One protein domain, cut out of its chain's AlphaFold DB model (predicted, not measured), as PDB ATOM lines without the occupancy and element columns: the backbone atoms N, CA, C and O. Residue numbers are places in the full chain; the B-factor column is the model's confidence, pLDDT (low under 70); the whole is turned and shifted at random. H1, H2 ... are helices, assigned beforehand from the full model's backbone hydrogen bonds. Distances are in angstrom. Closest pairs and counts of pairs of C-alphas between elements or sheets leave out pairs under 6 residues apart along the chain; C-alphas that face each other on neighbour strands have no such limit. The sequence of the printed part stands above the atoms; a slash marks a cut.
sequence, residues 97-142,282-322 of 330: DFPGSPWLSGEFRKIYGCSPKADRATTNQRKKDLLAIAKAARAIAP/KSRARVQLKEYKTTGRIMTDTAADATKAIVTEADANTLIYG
ATOM      1  N   ASP A  97     273.742 179.093 280.222       94.44
ATOM      2  CA  ASP A  97     272.803 178.061 280.702       94.44
ATOM      3  C   ASP A  97     273.138 177.561 282.120       94.44
ATOM      4  O   ASP A  97     272.262 177.453 282.983       94.44
ATOM      5  N   PHE A  98     274.413 177.271 282.393       96.12
ATOM      6  CA  PHE A  98     274.944 177.027 283.736       96.12
ATOM      7  C   PHE A  98     275.496 178.335 284.326       96.12
ATOM      8  O   PHE A  98     276.265 179.014 283.642       96.12
ATOM      9  N   PRO A  99     275.195 178.701 285.590       93.81
ATOM     10  CA  PRO A  99     274.394 177.998 286.606       93.81
ATOM     11  C   PRO A  99     272.930 178.496 286.684       93.81
ATOM     12  O   PRO A  99     272.358 178.653 287.777       93.81
ATOM     13  N   GLY A 100     272.331 178.796 285.530       91.81
ATOM     14  CA  GLY A 100     271.028 179.438 285.404       91.81
ATOM     15  C   GLY A 100     269.849 178.650 285.981       91.81
ATOM     16  O   GLY A 100     269.950 177.489 286.392       91.81
ATOM     17  N   SER A 101     268.689 179.310 286.036       90.88
ATOM     18  CA  SER A 101     267.443 178.720 286.544       90.88
ATOM     19  C   SER A 101     267.013 177.438 285.809       90.88
ATOM     20  O   SER A 101     266.586 176.508 286.510       90.88
ATOM     21  N   PRO A 102     267.131 177.327 284.465       92.06
ATOM     22  CA  PRO A 102     266.815 176.088 283.753       92.06
ATOM     23  C   PRO A 102     267.682 174.910 284.209       92.06
ATOM     24  O   PRO A 102     267.141 173.862 284.578       92.06
ATOM     25  N   TRP A 103     269.004 175.112 284.297       95.25
ATOM     26  CA  TRP A 103     269.945 174.092 284.760       95.25
ATOM     27  C   TRP A 103     269.618 173.604 286.171       95.25
ATOM     28  O   TRP A 103     269.349 172.417 286.371       95.25
ATOM     29  N   LEU A 104     269.535 174.525 287.137       93.44
ATOM     30  CA  LEU A 104     269.289 174.171 288.535       93.44
ATOM     31  C   LEU A 104     267.940 173.455 288.717       93.44
ATOM     32  O   LEU A 104     267.836 172.486 289.471       93.44
ATOM     33  N   SER A 105     266.900 173.908 288.012       90.88
ATOM     34  CA  SER A 105     265.574 173.278 288.056       90.88
ATOM     35  C   SER A 105     265.592 171.864 287.470       90.88
ATOM     36  O   SER A 105     264.926 170.971 288.002       90.88
ATOM     37  N   GLY A 106     266.357 171.651 286.395       92.31
ATOM     38  CA  GLY A 106     266.569 170.337 285.795       92.31
ATOM     39  C   GLY A 106     267.256 169.366 286.755       92.31
ATOM     40  O   GLY A 106     266.771 168.250 286.937       92.31
ATOM     41  N   GLU A 107     268.318 169.806 287.428       93.19
ATOM     42  CA  GLU A 107     269.052 168.981 288.396       93.19
ATOM     43  C   GLU A 107     268.211 168.638 289.632       93.19
ATOM     44  O   GLU A 107     268.153 167.480 290.049       93.19
ATOM     45  N   PHE A 108     267.439 169.592 290.162       91.50
ATOM     46  CA  PHE A 108     266.478 169.281 291.221       91.50
ATOM     47  C   PHE A 108     265.454 168.232 290.782       91.50
ATOM     48  O   PHE A 108     265.152 167.322 291.555       91.50
ATOM     49  N   ARG A 109     264.926 168.328 289.555       90.00
ATOM     50  CA  ARG A 109     263.957 167.354 289.031       90.00
ATOM     51  C   ARG A 109     264.539 165.943 288.992       90.00
ATOM     52  O   ARG A 109     263.817 165.013 289.332       90.00
ATOM     53  N   LYS A 110     265.824 165.784 288.655       88.00
ATOM     54  CA  LYS A 110     266.511 164.483 288.727       88.00
ATOM     55  C   LYS A 110     266.530 163.948 290.155       88.00
ATOM     56  O   LYS A 110     266.052 162.845 290.393       88.00
ATOM     57  N   ILE A 111     266.983 164.758 291.119       88.56
ATOM     58  CA  ILE A 111     267.039 164.357 292.535       88.56
ATOM     59  C   ILE A 111     265.652 163.936 293.048       88.56
ATOM     60  O   ILE A 111     265.528 162.905 293.705       88.56
ATOM     61  N   TYR A 112     264.602 164.708 292.745       84.94
ATOM     62  CA  TYR A 112     263.231 164.368 293.144       84.94
ATOM     63  C   TYR A 112     262.685 163.140 292.400       84.94
ATOM     64  O   TYR A 112     261.963 162.346 292.998       84.94
ATOM     65  N   GLY A 113     263.053 162.952 291.130       83.31
ATOM     66  CA  GLY A 113     262.692 161.775 290.339       83.31
ATOM     67  C   GLY A 113     263.312 160.476 290.865       83.31
ATOM     68  O   GLY A 113     262.700 159.419 290.752       83.31
ATOM     69  N   CYS A 114     264.474 160.550 291.519       76.50
ATOM     70  CA  CYS A 114     265.109 159.403 292.169       76.50
ATOM     71  C   CYS A 114     264.456 158.999 293.507       76.50
ATOM     72  O   CYS A 114     264.854 157.991 294.086       76.50
ATOM     73  N   SER A 115     263.484 159.764 294.027       62.34
ATOM     74  CA  SER A 115     262.976 159.626 295.404       62.34
ATOM     75  C   SER A 115     262.351 158.271 295.783       62.34
ATOM     76  O   SER A 115     262.317 158.002 296.983       62.34
ATOM     77  N   PRO A 116     261.872 157.401 294.868       60.78
ATOM     78  CA  PRO A 116     261.511 156.033 295.249       60.78
ATOM     79  C   PRO A 116     262.727 155.115 295.470       60.78
ATOM     80  O   PRO A 116     262.593 154.094 296.133       60.78
ATOM     81  N   LYS A 117     263.894 155.449 294.894       62.59
ATOM     82  CA  LYS A 117     265.102 154.601 294.861       62.59
ATOM     83  C   LYS A 117     266.202 155.048 295.830       62.59
ATOM     84  O   LYS A 117     266.953 154.211 296.313       62.59
ATOM     85  N   ALA A 118     266.308 156.347 296.114       66.44
ATOM     86  CA  ALA A 118     267.285 156.892 297.057       66.44
ATOM     87  C   ALA A 118     266.665 157.112 298.445       66.44
ATOM     88  O   ALA A 118     265.531 157.580 298.559       66.44
ATOM     89  N   ASP A 119     267.426 156.857 299.512       80.62
ATOM     90  CA  ASP A 119     266.984 157.196 300.863       80.62
ATOM     91  C   ASP A 119     266.912 158.729 301.079       80.62
ATOM     92  O   ASP A 119     267.459 159.548 300.323       80.62
ATOM     93  N   ARG A 120     266.211 159.140 302.142       83.31
ATOM     94  CA  ARG A 120     265.985 160.556 302.471       83.31
ATOM     95  C   ARG A 120     267.282 161.304 302.799       83.31
ATOM     96  O   ARG A 120     267.388 162.483 302.455       83.31
ATOM     97  N   ALA A 121     268.236 160.670 303.478       86.12
ATOM     98  CA  ALA A 121     269.502 161.290 303.855       86.12
ATOM     99  C   ALA A 121     270.361 161.555 302.613       86.12
ATOM    100  O   ALA A 121     270.770 162.698 302.404       86.12
ATOM    101  N   THR A 122     270.508 160.565 301.733       83.94
ATOM    102  CA  THR A 122     271.194 160.695 300.439       83.94
ATOM    103  C   THR A 122     270.550 161.780 299.575       83.94
ATOM    104  O   THR A 122     271.228 162.664 299.047       83.94
ATOM    105  N   THR A 123     269.217 161.787 299.487       85.00
ATOM    106  CA  THR A 123     268.463 162.825 298.767       85.00
ATOM    107  C   THR A 123     268.740 164.223 299.327       85.00
ATOM    108  O   THR A 123     268.916 165.180 298.573       85.00
ATOM    109  N   ASN A 124     268.774 164.369 300.652       87.31
ATOM    110  CA  ASN A 124     269.051 165.650 301.295       87.31
ATOM    111  C   ASN A 124     270.500 166.095 301.103       87.31
ATOM    112  O   ASN A 124     270.727 167.285 300.893       87.31
ATOM    113  N   GLN A 125     271.458 165.169 301.143       87.25
ATOM    114  CA  GLN A 125     272.863 165.483 300.907       87.25
ATOM    115  C   GLN A 125     273.074 166.003 299.481       87.25
ATOM    116  O   GLN A 125     273.564 167.114 299.310       87.25
ATOM    117  N   ARG A 126     272.537 165.319 298.466       88.38
ATOM    118  CA  ARG A 126     272.635 165.772 297.067       88.38
ATOM    119  C   ARG A 126     272.017 167.141 296.819       88.38
ATOM    120  O   ARG A 126     272.535 167.920 296.025       88.38
ATOM    121  N   LYS A 127     270.916 167.472 297.506       89.81
ATOM    122  CA  LYS A 127     270.340 168.826 297.447       89.81
ATOM    123  C   LYS A 127     271.307 169.869 297.999       89.81
ATOM    124  O   LYS A 127     271.379 170.960 297.442       89.81
ATOM    125  N   LYS A 128     272.017 169.558 299.089       89.56
ATOM    126  CA  LYS A 128     273.033 170.454 299.657       89.56
ATOM    127  C   LYS A 128     274.201 170.621 298.690       89.56
ATOM    128  O   LYS A 128     274.574 171.759 298.431       89.56
ATOM    129  N   ASP A 129     274.697 169.531 298.109       90.81
ATOM    130  CA  ASP A 129     275.833 169.558 297.178       90.81
ATOM    131  C   ASP A 129     275.498 170.350 295.906       90.81
ATOM    132  O   ASP A 129     276.239 171.254 295.512       90.81
ATOM    133  N   LEU A 130     274.321 170.098 295.317       93.50
ATOM    134  CA  LEU A 130     273.823 170.847 294.164       93.50
ATOM    135  C   LEU A 130     273.693 172.344 294.478       93.50
ATOM    136  O   LEU A 130     274.127 173.181 293.686       93.50
ATOM    137  N   LEU A 131     273.117 172.694 295.634       91.44
ATOM    138  CA  LEU A 131     272.995 174.090 296.054       91.44
ATOM    139  C   LEU A 131     274.358 174.739 296.302       91.44
ATOM    140  O   LEU A 131     274.526 175.901 295.946       91.44
ATOM    141  N   ALA A 132     275.326 174.024 296.876       91.88
ATOM    142  CA  ALA A 132     276.674 174.541 297.094       91.88
ATOM    143  C   ALA A 132     277.363 174.874 295.760       91.88
ATOM    144  O   ALA A 132     277.896 175.971 295.602       91.88
ATOM    145  N   ILE A 133     277.272 173.972 294.775       94.81
ATOM    146  CA  ILE A 133     277.799 174.199 293.420       94.81
ATOM    147  C   ILE A 133     277.103 175.389 292.764       94.81
ATOM    148  O   ILE A 133     277.777 176.278 292.246       94.81
ATOM    149  N   ALA A 134     275.768 175.423 292.805       93.19
ATOM    150  CA  ALA A 134     274.987 176.489 292.194       93.19
ATOM    151  C   ALA A 134     275.347 177.856 292.786       93.19
ATOM    152  O   ALA A 134     275.615 178.785 292.035       93.19
ATOM    153  N   LYS A 135     275.409 177.977 294.117       90.31
ATOM    154  CA  LYS A 135     275.754 179.234 294.797       90.31
ATOM    155  C   LYS A 135     277.157 179.714 294.437       90.31
ATOM    156  O   LYS A 135     277.322 180.871 294.064       90.31
ATOM    157  N   ALA A 136     278.148 178.823 294.492       91.94
ATOM    158  CA  ALA A 136     279.528 179.165 294.162       91.94
ATOM    159  C   ALA A 136     279.673 179.615 292.697       91.94
ATOM    160  O   ALA A 136     280.291 180.640 292.425       91.94
ATOM    161  N   ALA A 137     279.030 178.911 291.761       94.00
ATOM    162  CA  ALA A 137     279.046 179.290 290.353       94.00
ATOM    163  C   ALA A 137     278.308 180.617 290.099       94.00
ATOM    164  O   ALA A 137     278.773 181.451 289.327       94.00
ATOM    165  N   ARG A 138     277.165 180.848 290.760       91.00
ATOM    166  CA  ARG A 138     276.359 182.073 290.602       91.00
ATOM    167  C   ARG A 138     277.061 183.320 291.111       91.00
ATOM    168  O   ARG A 138     276.864 184.386 290.537       91.00
ATOM    169  N   ALA A 139     277.900 183.182 292.136       88.06
ATOM    170  CA  ALA A 139     278.685 184.287 292.676       88.06
ATOM    171  C   ALA A 139     279.647 184.905 291.647       88.06
ATOM    172  O   ALA A 139     280.003 186.073 291.780       88.06
ATOM    173  N   ILE A 140     280.045 184.144 290.620       90.06
ATOM    174  CA  ILE A 140     280.983 184.588 289.577       90.06
ATOM    175  C   ILE A 140     280.357 184.657 288.178       90.06
ATOM    176  O   ILE A 140     281.012 185.089 287.229       90.06
ATOM    177  N   ALA A 141     279.116 184.195 288.014       90.62
ATOM    178  CA  ALA A 141     278.488 184.103 286.707       90.62
ATOM    179  C   ALA A 141     278.064 185.490 286.186       90.62
ATOM    180  O   ALA A 141     277.437 186.268 286.919       90.62
ATOM    181  N   PRO A 142     278.363 185.813 284.914       88.38
ATOM    182  CA  PRO A 142     277.965 187.082 284.324       88.38
ATOM    183  C   PRO A 142     276.441 187.163 284.192       88.38
ATOM    184  O   PRO A 142     275.785 186.220 283.743       88.38
ATOM    185  N   LYS A 282     270.713 170.011 276.680       94.12
ATOM    186  CA  LYS A 282     271.450 170.270 277.927       94.12
ATOM    187  C   LYS A 282     272.965 170.209 277.730       94.12
ATOM    188  O   LYS A 282     273.704 170.336 278.708       94.12
ATOM    189  N   SER A 283     273.435 169.929 276.512       94.12
ATOM    190  CA  SER A 283     274.846 169.707 276.183       94.12
ATOM    191  C   SER A 283     275.711 170.894 276.606       94.12
ATOM    192  O   SER A 283     276.696 170.718 277.328       94.12
ATOM    193  N   ARG A 284     275.258 172.107 276.281       94.75
ATOM    194  CA  ARG A 284     275.910 173.368 276.621       94.75
ATOM    195  C   ARG A 284     276.178 173.508 278.119       94.75
ATOM    196  O   ARG A 284     277.324 173.685 278.528       94.75
ATOM    197  N   ALA A 285     275.150 173.333 278.950       96.38
ATOM    198  CA  ALA A 285     275.288 173.418 280.404       96.38
ATOM    199  C   ALA A 285     276.258 172.370 280.977       96.38
ATOM    200  O   ALA A 285     276.950 172.641 281.958       96.38
ATOM    201  N   ARG A 286     276.343 171.175 280.374       96.94
ATOM    202  CA  ARG A 286     277.292 170.125 280.797       96.94
ATOM    203  C   ARG A 286     278.736 170.512 280.481       96.94
ATOM    204  O   ARG A 286     279.606 170.339 281.332       96.94
ATOM    205  N   VAL A 287     278.984 171.076 279.296       97.19
ATOM    206  CA  VAL A 287     280.299 171.625 278.920       97.19
ATOM    207  C   VAL A 287     280.695 172.757 279.870       97.19
ATOM    208  O   VAL A 287     281.790 172.734 280.430       97.19
ATOM    209  N   GLN A 288     279.781 173.694 280.130       97.38
ATOM    210  CA  GLN A 288     280.005 174.817 281.046       97.38
ATOM    211  C   GLN A 288     280.290 174.358 282.481       97.38
ATOM    212  O   GLN A 288     281.208 174.870 283.119       97.38
ATOM    213  N   LEU A 289     279.553 173.363 282.986       97.69
ATOM    214  CA  LEU A 289     279.806 172.757 284.294       97.69
ATOM    215  C   LEU A 289     281.201 172.121 284.361       97.69
ATOM    216  O   LEU A 289     281.898 172.289 285.362       97.69
ATOM    217  N   LYS A 290     281.611 171.389 283.317       97.25
ATOM    218  CA  LYS A 290     282.939 170.767 283.252       97.25
ATOM    219  C   LYS A 290     284.048 171.814 283.261       97.25
ATOM    220  O   LYS A 290     285.006 171.656 284.018       97.25
ATOM    221  N   GLU A 291     283.902 172.882 282.477       97.00
ATOM    222  CA  GLU A 291     284.843 174.007 282.491       97.00
ATOM    223  C   GLU A 291     284.925 174.613 283.894       97.00
ATOM    224  O   GLU A 291     286.008 174.675 284.468       97.00
ATOM    225  N   TYR A 292     283.784 174.955 284.497       97.75
ATOM    226  CA  TYR A 292     283.740 175.528 285.842       97.75
ATOM    227  C   TYR A 292     284.429 174.639 286.880       97.75
ATOM    228  O   TYR A 292     285.222 175.121 287.685       97.75
ATOM    229  N   LYS A 293     284.178 173.329 286.847       96.69
ATOM    230  CA  LYS A 293     284.803 172.374 287.771       96.69
ATOM    231  C   LYS A 293     286.307 172.217 287.559       96.69
ATOM    232  O   LYS A 293     286.999 171.857 288.503       96.69
ATOM    233  N   THR A 294     286.801 172.488 286.354       95.81
ATOM    234  CA  THR A 294     288.220 172.340 286.001       95.81
ATOM    235  C   THR A 294     289.003 173.631 286.231       95.81
ATOM    236  O   THR A 294     290.133 173.591 286.707       95.81
ATOM    237  N   THR A 295     288.421 174.781 285.890       96.50
ATOM    238  CA  THR A 295     289.140 176.061 285.809       96.50
ATOM    239  C   THR A 295     288.589 177.139 286.735       96.50
ATOM    240  O   THR A 295     289.196 178.203 286.853       96.50
ATOM    241  N   GLY A 296     287.441 176.898 287.375       95.94
ATOM    242  CA  GLY A 296     286.739 177.888 288.191       95.94
ATOM    243  C   GLY A 296     286.086 179.010 287.382       95.94
ATOM    244  O   GLY A 296     285.673 180.003 287.971       95.94
ATOM    245  N   ARG A 297     285.996 178.896 286.048       95.12
ATOM    246  CA  ARG A 297     285.436 179.933 285.164       95.12
ATOM    247  C   ARG A 297     284.103 179.509 284.555       95.12
ATOM    248  O   ARG A 297     283.880 178.338 284.269       95.12
ATOM    249  N   ILE A 298     283.224 180.484 284.322       94.75
ATOM    250  CA  ILE A 298     281.964 180.273 283.599       94.75
ATOM    251  C   ILE A 298     282.208 180.512 282.109       94.75
ATOM    252  O   ILE A 298     282.567 181.614 281.694       94.75
ATOM    253  N   MET A 299     282.029 179.463 281.312       95.31
ATOM    254  CA  MET A 299     282.123 179.526 279.856       95.31
ATOM    255  C   MET A 299     280.861 180.167 279.268       95.31
ATOM    256  O   MET A 299     279.752 179.887 279.722       95.31
ATOM    257  N   THR A 300     281.020 181.014 278.248       94.38
ATOM    258  CA  THR A 300     279.880 181.598 277.526       94.38
ATOM    259  C   THR A 300     279.139 180.537 276.718       94.38
ATOM    260  O   THR A 300     279.693 179.484 276.397       94.38
ATOM    261  N   ASP A 301     277.897 180.826 276.339       92.56
ATOM    262  CA  ASP A 301     277.114 179.920 275.500       92.56
ATOM    263  C   ASP A 301     277.782 179.653 274.145       92.56
ATOM    264  O   ASP A 301     277.965 178.504 273.761       92.56
ATOM    265  N   THR A 302     278.261 180.701 273.468       93.50
ATOM    266  CA  THR A 302     278.967 180.574 272.185       93.50
ATOM    267  C   THR A 302     280.239 179.731 272.288       93.50
ATOM    268  O   THR A 302     280.523 178.937 271.396       93.50
ATOM    269  N   ALA A 303     281.017 179.888 273.365       94.31
ATOM    270  CA  ALA A 303     282.228 179.095 273.558       94.31
ATOM    271  C   ALA A 303     281.899 177.619 273.837       94.31
ATOM    272  O   ALA A 303     282.581 176.730 273.326       94.31
ATOM    273  N   ALA A 304     280.835 177.355 274.598       94.38
ATOM    274  CA  ALA A 304     280.366 176.000 274.859       94.38
ATOM    275  C   ALA A 304     279.851 175.320 273.581       94.38
ATOM    276  O   ALA A 304     280.249 174.190 273.311       94.38
ATOM    277  N   ASP A 305     279.084 176.022 272.745       92.12
ATOM    278  CA  ASP A 305     278.602 175.502 271.456       92.12
ATOM    279  C   ASP A 305     279.748 175.216 270.471       92.12
ATOM    280  O   ASP A 305     279.703 174.257 269.700       92.12
ATOM    281  N   ALA A 306     280.809 176.028 270.502       92.56
ATOM    282  CA  ALA A 306     282.003 175.820 269.681       92.56
ATOM    283  C   ALA A 306     282.888 174.664 270.183       92.56
ATOM    284  O   ALA A 306     283.789 174.202 269.472       92.56
ATOM    285  N   THR A 307     282.663 174.194 271.412       86.31
ATOM    286  CA  THR A 307     283.457 173.128 272.009       86.31
ATOM    287  C   THR A 307     283.037 171.786 271.407       86.31
ATOM    288  O   THR A 307     281.932 171.306 271.611       86.31
ATOM    289  N   LYS A 308     283.956 171.113 270.705       72.12
ATOM    290  CA  LYS A 308     283.727 169.763 270.139       72.12
ATOM    291  C   LYS A 308     283.695 168.643 271.194       72.12
ATOM    292  O   LYS A 308     283.609 167.468 270.845       72.12
ATOM    293  N   ALA A 309     283.841 168.980 272.476       78.56
ATOM    294  CA  ALA A 309     283.889 168.013 273.562       78.56
ATOM    295  C   ALA A 309     282.476 167.548 273.915       78.56
ATOM    296  O   ALA A 309     281.657 168.317 274.412       78.56
ATOM    297  N   ILE A 310     282.220 166.260 273.716       87.69
ATOM    298  CA  ILE A 310     280.998 165.627 274.197       87.69
ATOM    299  C   ILE A 310     281.147 165.429 275.706       87.69
ATOM    300  O   ILE A 310     282.016 164.685 276.156       87.69
ATOM    301  N   VAL A 311     280.310 166.114 276.486       95.38
ATOM    302  CA  VAL A 311     280.155 165.865 277.924       95.38
ATOM    303  C   VAL A 311     278.826 165.159 278.126       95.38
ATOM    304  O   VAL A 311     277.753 165.722 277.885       95.38
ATOM    305  N   THR A 312     278.901 163.894 278.524       95.50
ATOM    306  CA  THR A 312     277.720 163.059 278.717       95.50
ATOM    307  C   THR A 312     276.971 163.453 279.988       95.50
ATOM    308  O   THR A 312     277.447 164.220 280.830       95.50
ATOM    309  N   GLU A 313     275.759 162.927 280.150       93.31
ATOM    310  CA  GLU A 313     275.032 163.083 281.409       93.31
ATOM    311  C   GLU A 313     275.747 162.412 282.584       93.31
ATOM    312  O   GLU A 313     275.766 162.981 283.671       93.31
ATOM    313  N   ALA A 314     276.367 161.251 282.355       93.88
ATOM    314  CA  ALA A 314     277.137 160.537 283.368       93.88
ATOM    315  C   ALA A 314     278.332 161.371 283.856       93.88
ATOM    316  O   ALA A 314     278.528 161.501 285.063       93.88
ATOM    317  N   ASP A 315     279.054 162.024 282.937       95.62
ATOM    318  CA  ASP A 315     280.154 162.931 283.292       95.62
ATOM    319  C   ASP A 315     279.659 164.077 284.183       95.62
ATOM    320  O   ASP A 315     280.236 164.362 285.234       95.62
ATOM    321  N   ALA A 316     278.556 164.724 283.790       94.75
ATOM    322  CA  ALA A 316     277.965 165.815 284.558       94.75
ATOM    323  C   ALA A 316     277.482 165.352 285.942       94.75
ATOM    324  O   ALA A 316     277.713 166.040 286.936       94.75
ATOM    325  N   ASN A 317     276.861 164.176 286.026       93.38
ATOM    326  CA  ASN A 317     276.426 163.602 287.293       93.38
ATOM    327  C   ASN A 317     277.621 163.308 288.209       93.38
ATOM    328  O   ASN A 317     277.565 163.655 289.386       93.38
ATOM    329  N   THR A 318     278.729 162.785 287.682       93.81
ATOM    330  CA  THR A 318     279.952 162.563 288.467       93.81
ATOM    331  C   THR A 318     280.543 163.872 288.986       93.81
ATOM    332  O   THR A 318     280.937 163.952 290.147       93.81
ATOM    333  N   LEU A 319     280.512 164.944 288.192       94.75
ATOM    334  CA  LEU A 319     280.966 166.270 288.625       94.75
ATOM    335  C   LEU A 319     280.098 166.907 289.730       94.75
ATOM    336  O   LEU A 319     280.600 167.738 290.500       94.75
ATOM    337  N   ILE A 320     278.803 166.575 289.788       93.06
ATOM    338  CA  ILE A 320     277.850 167.134 290.764       93.06
ATOM    339  C   ILE A 320     277.746 166.251 292.011       93.06
ATOM    340  O   ILE A 320     277.808 166.761 293.126       93.06
ATOM    341  N   TYR A 321     277.567 164.946 291.816       89.19
ATOM    342  CA  TYR A 321     277.171 163.978 292.840       89.19
ATOM    343  C   TYR A 321     278.264 162.957 293.175       89.19
ATOM    344  O   TYR A 321     278.060 162.144 294.073       89.19
ATOM    345  N   GLY A 322     279.381 162.943 292.439       89.31
ATOM    346  CA  GLY A 322     280.433 161.930 292.583       89.31
ATOM    347  C   GLY A 322     280.068 160.549 292.029       89.31
ATOM    348  O   GLY A 322     280.825 159.607 292.231       89.31
TER     349      GLY A 322
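This is residues 97 to 142 and 282 to 322 of the 330 residues of an uncharacterized protein of Elusimicrobia bacterium (UniProt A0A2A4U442). A long helical hairpin of H1 and H2, lying side by side, has H3 crossing its open end, while the hairpin's turn sticks out at residues 116 to 121. H5 packs on both H2 and H3, and H4 packs on H3 at the end of the whole far from that turn. The printed part has 87 residues with five named helices, in the order H1 to H5, and no named strand: the class is all helix, the packing mostly crossed. It is compact, with a radius of gyration of the C-alphas of 13.0 A, and spans 39 by 26 by 21 A.

H1, residues 101 to 113, begins at C-alpha 101 (267.443, 178.720, 286.544) and is 18.0 A long. H2, residues 120 to 138, is 26.7 A long. H3, residues 283 to 295, measures 18.4 A, H4, residues 301 to 306, 8.6 A. H5, residues 313 to 321, measures 11.7 A and ends at C-alpha 321 (277.171, 163.978, 292.840).

H1 and H2 form a hairpin and touch at a shallow tilt of 10 degrees, opposite ways; their closest C-alphas, Ile 111 and Thr 123, are 6.6 A apart. H3 is close but not clearly touching H1, closest C-alphas Trp 103 and Ala 285 at 6.9 A. H2, with residues 126 to 133 alone, touches H5, about perpendicular at 85 degrees. The closest C-alphas there are Leu 130 and Ile 320, at 6.4 A. H3 touches H5 at a steep tilt of 44 degrees, C-alphas 286 and 316 closest at 5.8 A. H3, with residues 284 to 288 alone, touches H4, C-alphas 284 and 304 closest at 5.5 A. In H1 to H5 every O i to N i+4 pair is within hydrogen-bond range.

The farthest C-alphas, Arg 120 and Ala 306, are 39.6 A apart. Residues 143 to 281 are not printed; C-alphas 142 and 282 are 19.1 A apart across this cut. Of the links printed whole, none is long. Residues 115 to 118 have pLDDT under 70.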